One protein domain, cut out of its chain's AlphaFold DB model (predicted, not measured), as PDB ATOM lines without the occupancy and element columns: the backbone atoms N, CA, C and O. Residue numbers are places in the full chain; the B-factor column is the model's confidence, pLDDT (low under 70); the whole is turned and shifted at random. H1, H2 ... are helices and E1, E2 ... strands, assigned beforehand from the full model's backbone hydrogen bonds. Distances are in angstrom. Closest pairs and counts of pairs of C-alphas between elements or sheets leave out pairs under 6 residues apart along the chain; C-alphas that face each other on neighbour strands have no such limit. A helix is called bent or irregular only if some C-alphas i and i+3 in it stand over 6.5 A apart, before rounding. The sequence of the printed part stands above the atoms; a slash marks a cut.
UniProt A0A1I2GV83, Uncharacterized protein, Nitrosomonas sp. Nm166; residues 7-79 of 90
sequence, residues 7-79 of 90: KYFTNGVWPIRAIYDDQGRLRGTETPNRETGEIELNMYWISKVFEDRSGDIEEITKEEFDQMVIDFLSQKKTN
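AT A GLANCE: This is residues 7 to 79 of the 90 residues of an uncharacterized protein of Nitrosomonas sp. Nm166 (UniProt A0A1I2GV83). A twisted sheet of five antiparallel strands is sandwiched between two helices: the long H2 lies slantwise over one face and the short H1 crosses the other. One end of the long axis is the turn between E2 and E3, and the other is the far end of H2. The printed part has 73 residues, with the order E1 E2 E3 E4 H1 E5 H2 along the chain; across the sheet the strands run E4 E3 E2 E1 E5. The class is mixed, helices and strands; the whole is compact, with a radius of gyration of the C-alphas of 12.3 A, yet elongated in outline, spanning 40 by 24 by 22 A.

HOW THE PARTS SIT: Start at the sheet with E2, residues 15 to 20, and E1, residues 7 to 10, a hairpin at 153 degrees, where N 9 and O 16 are 2.8 A apart. On the other side of E2 is E3, residues 26 to 32, with N 30 and O 17 at 2.8 A. Edge strand E4, residues 39 to 41, pairs with E3, N 40 to O 31 at 3.0 A; E1 to E4 form a meander, each strand the antiparallel neighbour of the one before. The pairing of E3 is staggered: residues 26 to 30 pair with E2 and 30 to 32 with E4. At the other edge E5, residues 58 to 60, pairs with E1, N 58 to O 10 at 2.9 A. The sheet makes one of three layers, with helices on both faces. H2, residues 62 to 78, is on one face at a height of 7.9 A, over E2 and only just over E1, with 3 C-alphas on it; its line stands at 38 degrees to E2 on the local plane, and the C-alphas of Pro 15 and Phe 65, the closest of E2 and H2, are 5.6 A apart. On the opposite face H1, residues 44 to 50, runs across the strands at a height of 7.8 A, and its closest C-alphas to E3, Thr 29 and Ile 46, are 5.9 A apart. H1 and H2 are apart. O i to N i+4 pairs are within hydrogen-bond range in 2 of 3 cases in H1 and 10 of 13 in H2.

IN THESE COORDINATES: Find C-alpha 7, where E1 begins, at (-24.407, 9.661, 23.238); E1 is 10.5 A long, E2 16.5 A, E3 18.4 A, E4 7.1 A and E5 6.3 A. H1 is 11.1 A long and only just irregular: C-alphas 44 and 47 are 6.9 A apart. H2 runs 24.9 A to C-alpha 78 at (-48.697, -3.574, 33.172).

THE WHOLE: Look for the two C-alphas farthest apart at Gln 23 and Asn 79, 42.3 A from each other. The printed part has no cut, and no link is long. Mean pLDDT of the printed part is 87.2; residue 53 and residues 76 to 79 are under 70.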
ATOM      1  N   LYS A   7     -24.730  11.086  23.290       92.62
ATOM      2  CA  LYS A   7     -24.407   9.661  23.238       92.62
ATOM      3  C   LYS A   7     -25.410   8.890  24.072       92.62
ATOM      4  O   LYS A   7     -25.979   9.439  25.017       92.62
ATOM      5  N   TYR A   8     -25.611   7.632  23.728       94.31
ATOM      6  CA  TYR A   8     -26.634   6.800  24.332       94.31
ATOM      7  C   TYR A   8     -25.978   5.590  24.974       94.31
ATOM      8  O   TYR A   8     -25.072   4.989  24.405       94.31
ATOM      9  N   PHE A   9     -26.419   5.272  26.180       94.69
ATOM     10  CA  PHE A   9     -25.857   4.220  27.004       94.69
ATOM     11  C   PHE A   9     -26.961   3.430  27.695       94.69
ATOM     12  O   PHE A   9     -28.090   3.905  27.841       94.69
ATOM     13  N   THR A  10     -26.618   2.242  28.170       94.06
ATOM     14  CA  THR A  10     -27.485   1.424  29.012       94.06
ATOM     15  C   THR A  10     -26.675   0.658  30.040       94.06
ATOM     16  O   THR A  10     -25.507   0.360  29.818       94.06
ATOM     17  N   ASN A  11     -27.313   0.317  31.157       91.06
ATOM     18  CA  ASN A  11     -26.804  -0.682  32.099       91.06
ATOM     19  C   ASN A  11     -27.590  -2.009  32.024       91.06
ATOM     20  O   ASN A  11     -27.731  -2.723  33.017       91.06
ATOM     21  N   GLY A  12     -28.244  -2.258  30.887       89.06
ATOM     22  CA  GLY A  12     -29.183  -3.360  30.668       89.06
ATOM     23  C   GLY A  12     -30.611  -3.089  31.158       89.06
ATOM     24  O   GLY A  12     -31.540  -3.763  30.721       89.06
ATOM     25  N   VAL A  13     -30.822  -2.092  32.025       89.44
ATOM     26  CA  VAL A  13     -32.151  -1.763  32.581       89.44
ATOM     27  C   VAL A  13     -32.547  -0.316  32.308       89.44
ATOM     28  O   VAL A  13     -33.694  -0.039  31.956       89.44
ATOM     29  N   TRP A  14     -31.614   0.611  32.494       91.81
ATOM     30  CA  TRP A  14     -31.850   2.040  32.389       91.81
ATOM     31  C   TRP A  14     -31.269   2.573  31.087       91.81
ATOM     32  O   TRP A  14     -30.049   2.544  30.927       91.81
ATOM     33  N   PRO A  15     -32.105   3.103  30.180       95.00
ATOM     34  CA  PRO A  15     -31.602   3.851  29.044       95.00
ATOM     35  C   PRO A  15     -31.134   5.233  29.513       95.00
ATOM     36  O   PRO A  15     -31.847   5.951  30.222       95.00
ATOM     37  N   ILE A  16     -29.919   5.602  29.122       95.38
ATOM     38  CA  ILE A  16     -29.226   6.812  29.560       95.38
ATOM     39  C   ILE A  16     -28.797   7.607  28.330       95.38
ATOM     40  O   ILE A  16     -28.097   7.100  27.459       95.38
ATOM     41  N   ARG A  17     -29.180   8.882  28.265       95.56
ATOM     42  CA  ARG A  17     -28.708   9.819  27.240       95.56
ATOM     43  C   ARG A  17     -27.703  10.774  27.861       95.56
ATOM     44  O   ARG A  17     -28.054  11.568  28.726       95.56
ATOM     45  N   ALA A  18     -26.452  10.708  27.434       93.75
ATOM     46  CA  ALA A  18     -25.406  11.636  27.837       93.75
ATOM     47  C   ALA A  18     -25.409  12.870  26.930       93.75
ATOM     48  O   ALA A  18     -25.436  12.752  25.706       93.75
ATOM     49  N   ILE A  19     -25.359  14.052  27.542       92.62
ATOM     50  CA  ILE A  19     -25.371  15.346  26.863       92.62
ATOM     51  C   ILE A  19     -23.962  15.926  26.889       92.62
ATOM     52  O   ILE A  19     -23.415  16.189  27.960       92.62
ATOM     53  N   TYR A  20     -23.403  16.201  25.721       90.25
ATOM     54  CA  TYR A  20     -22.101  16.827  25.547       90.25
ATOM     55  C   TYR A  20     -22.253  18.255  25.021       90.25
ATOM     56  O   TYR A  20     -23.149  18.561  24.231       90.25
ATOM     57  N   ASP A  21     -21.379  19.153  25.477       88.56
ATOM     58  CA  ASP A  21     -21.252  20.479  24.873       88.56
ATOM     59  C   ASP A  21     -20.474  20.435  23.548       88.56
ATOM     60  O   ASP A  21     -19.918  19.411  23.154       88.56
ATOM     61  N   ASP A  22     -20.404  21.574  22.857       86.00
ATOM     62  CA  ASP A  22     -19.669  21.716  21.593       86.00
ATOM     63  C   ASP A  22     -18.144  21.498  21.736       86.00
ATOM     64  O   ASP A  22     -17.438  21.413  20.735       86.00
ATOM     65  N   GLN A  23     -17.624  21.389  22.966       86.38
ATOM     66  CA  GLN A  23     -16.229  21.049  23.265       86.38
ATOM     67  C   GLN A  23     -16.053  19.565  23.636       86.38
ATOM     68  O   GLN A  23     -14.961  19.165  24.037       86.38
ATOM     69  N   GLY A  24     -17.110  18.751  23.530       82.75
ATOM     70  CA  GLY A  24     -17.089  17.330  23.875       82.75
ATOM     71  C   GLY A  24     -17.057  17.057  25.380       82.75
ATOM     72  O   GLY A  24     -16.717  15.948  25.790       82.75
ATOM     73  N   ARG A  25     -17.394  18.039  26.227       86.75
ATOM     74  CA  ARG A  25     -17.459  17.844  27.681       86.75
ATOM     75  C   ARG A  25     -18.854  17.408  28.093       86.75
ATOM     76  O   ARG A  25     -19.840  18.012  27.674       86.75
ATOM     77  N   LEU A  26     -18.926  16.403  28.961       87.19
ATOM     78  CA  LEU A  26     -20.181  15.922  29.527       87.19
ATOM     79  C   LEU A  26     -20.820  17.026  30.385       87.19
ATOM     80  O   LEU A  26     -20.224  17.522  31.342       87.19
ATOM     81  N   ARG A  27     -22.030  17.431  30.010       90.31
ATOM     82  CA  ARG A  27     -22.837  18.451  30.696       90.31
ATOM     83  C   ARG A  27     -23.885  17.839  31.606       90.31
ATOM     84  O   ARG A  27     -24.307  18.490  32.557       90.31
ATOM     85  N   GLY A  28     -24.309  16.621  31.299       92.00
ATOM     86  CA  GLY A  28     -25.309  15.921  32.075       92.00
ATOM     87  C   GLY A  28     -25.708  14.602  31.448       92.00
ATOM     88  O   GLY A  28     -25.255  14.242  30.363       92.00
ATOM     89  N   THR A  29     -26.589  13.908  32.146       94.25
ATOM     90  CA  THR A  29     -27.255  12.704  31.664       94.25
ATOM     91  C   THR A  29     -28.753  12.859  31.856       94.25
ATOM     92  O   THR A  29     -29.195  13.535  32.783       94.25
ATOM     93  N   GLU A  30     -29.531  12.238  30.985       95.00
ATOM     94  CA  GLU A  30     -30.983  12.181  31.057       95.00
ATOM     95  C   GLU A  30     -31.443  10.726  31.040       95.00
ATOM     96  O   GLU A  30     -30.876   9.894  30.328       95.00
ATOM     97  N   THR A  31     -32.479  10.424  31.814       94.31
ATOM     98  CA  THR A  31     -33.073   9.084  31.897       94.31
ATOM     99  C   THR A  31     -34.591   9.186  31.957       94.31
ATOM    100  O   THR A  31     -35.093  10.168  32.509       94.31
ATOM    101  N   PRO A  32     -35.343   8.194  31.456       94.38
ATOM    102  CA  PRO A  32     -36.784   8.175  31.641       94.38
ATOM    103  C   PRO A  32     -37.132   8.039  33.124       94.38
ATOM    104  O   PRO A  32     -36.599   7.182  33.832       94.38
ATOM    105  N   ASN A  33     -38.062   8.858  33.589       90.31
ATOM    106  CA  ASN A  33     -38.632   8.761  34.916       90.31
ATOM    107  C   ASN A  33     -39.999   8.073  34.830       90.31
ATOM    108  O   ASN A  33     -40.906   8.507  34.120       90.31
ATOM    109  N   ARG A  34     -40.160   6.972  35.573       85.19
ATOM    110  CA  ARG A  34     -41.422   6.216  35.602       85.19
ATOM    111  C   ARG A  34     -42.558   7.013  36.227       85.19
ATOM    112  O   ARG A  34     -43.716   6.795  35.886       85.19
ATOM    113  N   GLU A  35     -42.274   7.883  37.185       86.12
ATOM    114  CA  GLU A  35     -43.292   8.626  37.922       86.12
ATOM    115  C   GLU A  35     -43.949   9.678  37.034       86.12
ATOM    116  O   GLU A  35     -45.175   9.662  36.903       86.12
ATOM    117  N   THR A  36     -43.138  10.498  36.367       86.94
ATOM    118  CA  THR A  36     -43.580  11.577  35.469       86.94
ATOM    119  C   THR A  36     -43.942  11.067  34.074       86.94
ATOM    120  O   THR A  36     -44.837  11.610  33.434       86.94
ATOM    121  N   GLY A  37     -43.322   9.971  33.626       87.62
ATOM    122  CA  GLY A  37     -43.487   9.456  32.268       87.62
ATOM    123  C   GLY A  37     -42.646  10.203  31.231       87.62
ATOM    124  O   GLY A  37     -42.862  10.018  30.035       87.62
ATOM    125  N   GLU A  38     -41.710  11.041  31.674       89.75
ATOM    126  CA  GLU A  38     -40.899  11.910  30.826       89.75
ATOM    127  C   GLU A  38     -39.408  11.577  30.960       89.75
ATOM    128  O   GLU A  38     -38.979  10.894  31.890       89.75
ATOM    129  N   ILE A  39     -38.602  12.036  30.002       91.62
ATOM    130  CA  ILE A  39     -37.143  11.991  30.112       91.62
ATOM    131  C   ILE A  39     -36.702  13.214  30.913       91.62
ATOM    132  O   ILE A  39     -37.015  14.340  30.537       91.62
ATOM    133  N   GLU A  40     -35.951  12.991  31.988       93.81
ATOM    134  CA  GLU A  40     -35.528  14.052  32.899       93.81
ATOM    135  C   GLU A  40     -34.017  14.028  33.130       93.81
ATOM    136  O   GLU A  40     -33.368  12.978  33.071       93.81
ATOM    137  N   LEU A  41     -33.457  15.207  33.423       92.88
ATOM    138  CA  LEU A  41     -32.059  15.351  33.814       92.88
ATOM    139  C   LEU A  41     -31.793  14.570  35.099       92.88
ATOM    140  O   LEU A  41     -32.393  14.817  36.142       92.88
ATOM    141  N   ASN A  42     -30.830  13.662  35.029       90.50
ATOM    142  CA  ASN A  42     -30.456  12.794  36.123       90.50
ATOM    143  C   ASN A  42     -28.935  12.731  36.241       90.50
ATOM    144  O   ASN A  42     -28.277  11.994  35.514       90.50
ATOM    145  N   MET A  43     -28.381  13.493  37.183       88.75
ATOM    146  CA  MET A  43     -26.932  13.638  37.375       88.75
ATOM    147  C   MET A  43     -26.269  12.390  37.987       88.75
ATOM    148  O   MET A  43     -25.045  12.279  37.947       88.75
ATOM    149  N   TYR A  44     -27.045  11.438  38.524       88.00
ATOM    150  CA  TYR A  44     -26.524  10.197  39.116       88.00
ATOM    151  C   TYR A  44     -25.692   9.381  38.114       88.00
ATOM    152  O   TYR A  44     -24.678   8.782  38.474       88.00
ATOM    153  N   TRP A  45     -26.096   9.392  36.843       89.00
ATOM    154  CA  TRP A  45     -25.460   8.594  35.800       89.00
ATOM    155  C   TRP A  45     -24.183   9.215  35.232       89.00
ATOM    156  O   TRP A  45     -23.447   8.515  34.545       89.00
ATOM    157  N   ILE A  46     -23.858  10.471  35.555       88.12
ATOM    158  CA  ILE A  46     -22.657  11.150  35.041       88.12
ATOM    159  C   ILE A  46     -21.390  10.380  35.411       88.12
ATOM    160  O   ILE A  46     -20.632   9.986  34.529       88.12
ATOM    161  N   SER A  47     -21.176  10.131  36.707       84.69
ATOM    162  CA  SER A  47     -19.995   9.394  37.172       84.69
ATOM    163  C   SER A  47     -20.003   7.945  36.694       84.69
ATOM    164  O   SER A  47     -18.948   7.381  36.441       84.69
ATOM    165  N   LYS A  48     -21.185   7.340  36.525       84.31
ATOM    166  CA  LYS A  48     -21.308   5.954  36.056       84.31
ATOM    167  C   LYS A  48     -20.921   5.814  34.592       84.31
ATOM    168  O   LYS A  48     -20.133   4.945  34.282       84.31
ATOM    169  N   VAL A  49     -21.412   6.689  33.719       83.81
ATOM    170  CA  VAL A  49     -21.076   6.670  32.289       83.81
ATOM    171  C   VAL A  49     -19.610   7.042  32.058       83.81
ATOM    172  O   VAL A  49     -18.965   6.490  31.174       83.81
ATOM    173  N   PHE A  50     -19.068   7.984  32.835       80.75
ATOM    174  CA  PHE A  50     -17.711   8.486  32.614       80.75
ATOM    175  C   PHE A  50     -16.618   7.614  33.247       80.75
ATOM    176  O   PHE A  50     -15.521   7.510  32.704       80.75
ATOM    177  N   GLU A  51     -16.898   7.008  34.400       77.38
ATOM    178  CA  GLU A  51     -15.921   6.249  35.186       77.38
ATOM    179  C   GLU A  51     -16.258   4.758  35.252       77.38
ATOM    180  O   GLU A  51     -15.870   4.094  36.218       77.38
ATOM    181  N   ASP A  52     -16.975   4.218  34.259       71.94
ATOM    182  CA  ASP A  52     -17.314   2.796  34.231       71.94
ATOM    183  C   ASP A  52     -16.052   1.935  34.101       71.94
ATOM    184  O   ASP A  52     -15.558   1.615  33.025       71.94
ATOM    185  N   ARG A  53     -15.481   1.580  35.249       63.00
ATOM    186  CA  ARG A  53     -14.372   0.625  35.363       63.00
ATOM    187  C   ARG A  53     -14.868  -0.815  35.417       63.00
ATOM    188  O   ARG A  53     -14.057  -1.734  35.409       63.00
ATOM    189  N   SER A  54     -16.176  -0.976  35.561       70.06
ATOM    190  CA  SER A  54     -16.842  -2.229  35.874       70.06
ATOM    191  C   SER A  54     -17.294  -2.960  34.600       70.06
ATOM    192  O   SER A  54     -17.402  -4.181  34.610       70.06
ATOM    193  N   GLY A  55     -17.449  -2.237  33.482       77.38
ATOM    194  CA  GLY A  55     -17.967  -2.772  32.221       77.38
ATOM    195  C   GLY A  55     -19.486  -2.944  32.234       77.38
ATOM    196  O   GLY A  55     -20.018  -3.660  31.394       77.38
ATOM    197  N   ASP A  56     -20.171  -2.331  33.203       85.50
ATOM    198  CA  ASP A  56     -21.616  -2.443  33.400       85.50
ATOM    199  C   ASP A  56     -22.396  -1.441  32.533       85.50
ATOM    200  O   ASP A  56     -23.624  -1.510  32.481       85.50
ATOM    201  N   ILE A  57     -21.710  -0.482  31.897       91.31
ATOM    202  CA  ILE A  57     -22.314   0.508  31.006       91.31
ATOM    203  C   ILE A  57     -21.880   0.242  29.568       91.31
ATOM    204  O   ILE A  57     -20.700   0.314  29.228       91.31
ATOM    205  N   GLU A  58     -22.858   0.017  28.700       92.31
ATOM    206  CA  GLU A  58     -22.650  -0.238  27.278       92.31
ATOM    207  C   GLU A  58     -23.131   0.962  26.452       92.31
ATOM    208  O   GLU A  58     -24.167   1.559  26.757       92.31
ATOM    209  N   GLU A  59     -22.373   1.343  25.416       92.94
ATOM    210  CA  GLU A  59     -22.809   2.345  24.430       92.94
ATOM    211  C   GLU A  59     -23.807   1.686  23.467       92.94
ATOM    212  O   GLU A  59     -23.551   0.602  22.947       92.94
ATOM    213  N   ILE A  60     -24.941   2.344  23.238       94.69
ATOM    214  CA  ILE A  60     -26.023   1.874  22.363       94.69
ATOM    215  C   ILE A  60     -26.345   2.923  21.303       94.69
ATOM    216  O   ILE A  60     -25.924   4.082  21.379       94.69
ATOM    217  N   THR A  61     -27.126   2.537  20.303       94.94
ATOM    218  CA  THR A  61     -27.650   3.478  19.314       94.94
ATOM    219  C   THR A  61     -28.799   4.319  19.877       94.94
ATOM    220  O   THR A  61     -29.447   3.979  20.870       94.94
ATOM    221  N   LYS A  62     -29.100   5.433  19.199       94.06
ATOM    222  CA  LYS A  62     -30.287   6.247  19.498       94.06
ATOM    223  C   LYS A  62     -31.580   5.429  19.393       94.06
ATOM    224  O   LYS A  62     -32.476   5.599  20.211       94.06
ATOM    225  N   GLU A  63     -31.672   4.571  18.381       95.12
ATOM    226  CA  GLU A  63     -32.854   3.742  18.121       95.12
ATOM    227  C   GLU A  63     -33.091   2.747  19.262       95.12
ATOM    228  O   GLU A  63     -34.214   2.623  19.749       95.12
ATOM    229  N   GLU A  64     -32.025   2.111  19.755       95.50
ATOM    230  CA  GLU A  64     -32.090   1.243  20.933       95.50
ATOM    231  C   GLU A  64     -32.500   2.017  22.186       95.50
ATOM    232  O   GLU A  64     -33.361   1.558  22.933       95.50
ATOM    233  N   PHE A  65     -31.949   3.215  22.398       95.19
ATOM    234  CA  PHE A  65     -32.346   4.069  23.515       95.19
ATOM    235  C   PHE A  65     -33.837   4.414  23.465       95.19
ATOM    236  O   PHE A  65     -34.532   4.266  24.470       95.19
ATOM    237  N   ASP A  66     -34.338   4.849  22.307       93.88
ATOM    238  CA  ASP A  66     -35.744   5.219  22.135       93.88
ATOM    239  C   ASP A  66     -36.661   4.013  22.404       93.88
ATOM    240  O   ASP A  66     -37.656   4.141  23.123       93.88
ATOM    241  N   GLN A  67     -36.295   2.828  21.902       95.12
ATOM    242  CA  GLN A  67     -37.032   1.592  22.159       95.12
ATOM    243  C   GLN A  67     -37.036   1.241  23.653       95.12
ATOM    244  O   GLN A  67     -38.096   1.012  24.236       95.12
ATOM    245  N   MET A  68     -35.874   1.288  24.308       94.81
ATOM    246  CA  MET A  68     -35.765   1.036  25.743       94.81
ATOM    247  C   MET A  68     -36.577   2.034  26.572       94.81
ATOM    248  O   MET A  68     -37.174   1.635  27.567       94.81
ATOM    249  N   VAL A  69     -36.639   3.314  26.187       93.75
ATOM    250  CA  VAL A  69     -37.486   4.315  26.860       93.75
ATOM    251  C   VAL A  69     -38.962   3.939  26.742       93.75
ATOM    252  O   VAL A  69     -39.678   3.969  27.745       93.75
ATOM    253  N   ILE A  70     -39.417   3.553  25.546       92.44
ATOM    254  CA  ILE A  70     -40.803   3.124  25.316       92.44
ATOM    255  C   ILE A  70     -41.137   1.919  26.198       92.44
ATOM    256  O   ILE A  70     -42.146   1.948  26.909       92.44
ATOM    257  N   ASP A  71     -40.291   0.890  26.200       91.31
ATOM    258  CA  ASP A  71     -40.466  -0.304  27.029       91.31
ATOM    259  C   ASP A  71     -40.460   0.036  28.524       91.31
ATOM    260  O   ASP A  71     -41.350  -0.370  29.278       91.31
ATOM    261  N   PHE A  72     -39.493   0.844  28.959       90.44
ATOM    262  CA  PHE A  72     -39.315   1.233  30.352       90.44
ATOM    263  C   PHE A  72     -40.517   2.007  30.907       90.44
ATOM    264  O   PHE A  72     -40.960   1.748  32.030       90.44
ATOM    265  N   LEU A  73     -41.072   2.933  30.122       89.12
ATOM    266  CA  LEU A  73     -42.256   3.710  30.495       89.12
ATOM    267  C   LEU A  73     -43.553   2.896  30.361       89.12
ATOM    268  O   LEU A  73     -44.498   3.100  31.128       89.12
ATOM    269  N   SER A  74     -43.596   1.927  29.443       86.06
ATOM    270  CA  SER A  74     -44.753   1.043  29.250       86.06
ATOM    271  C   SER A  74     -44.933   0.033  30.387       86.06
ATOM    272  O   SER A  74     -46.072  -0.311  30.708       86.06
ATOM    273  N   GLN A  75     -43.858  -0.375  31.074       74.62
ATOM    274  CA  GLN A  75     -43.931  -1.261  32.250       74.62
ATOM    275  C   GLN A  75     -44.810  -0.707  33.389       74.62
ATOM    276  O   GLN A  75     -45.368  -1.473  34.175       74.62
ATOM    277  N   LYS A  76     -45.011   0.618  33.474       59.28
ATOM    278  CA  LYS A  76     -45.934   1.210  34.459       59.28
ATOM    279  C   LYS A  76     -47.395   0.823  34.190       59.28
ATOM    280  O   LYS A  76     -48.173   0.715  35.130       59.28
ATOM    281  N   LYS A  77     -47.773   0.589  32.926       52.34
ATOM    282  CA  LYS A  77     -49.148   0.206  32.560       52.34
ATOM    283  C   LYS A  77     -49.470  -1.251  32.887       52.34
ATOM    284  O   LYS A  77     -50.632  -1.561  33.126       52.34
ATOM    285  N   THR A  78     -48.479  -2.139  32.920       51.22
ATOM    286  CA  THR A  78     -48.697  -3.574  33.172       51.22
ATOM    287  C   THR A  78     -48.632  -3.938  34.653       51.22
ATOM    288  O   THR A  78     -49.344  -4.842  35.079       51.22
ATOM    289  N   ASN A  79     -47.893  -3.189  35.477       48.09
ATOM    290  CA  ASN A  79     -47.846  -3.435  36.923       48.09
ATOM    291  C   ASN A  79     -49.085  -2.931  37.697       48.09
ATOM    292  O   ASN A  79     -49.173  -3.131  38.905       48.09
TER     293      ASN A  79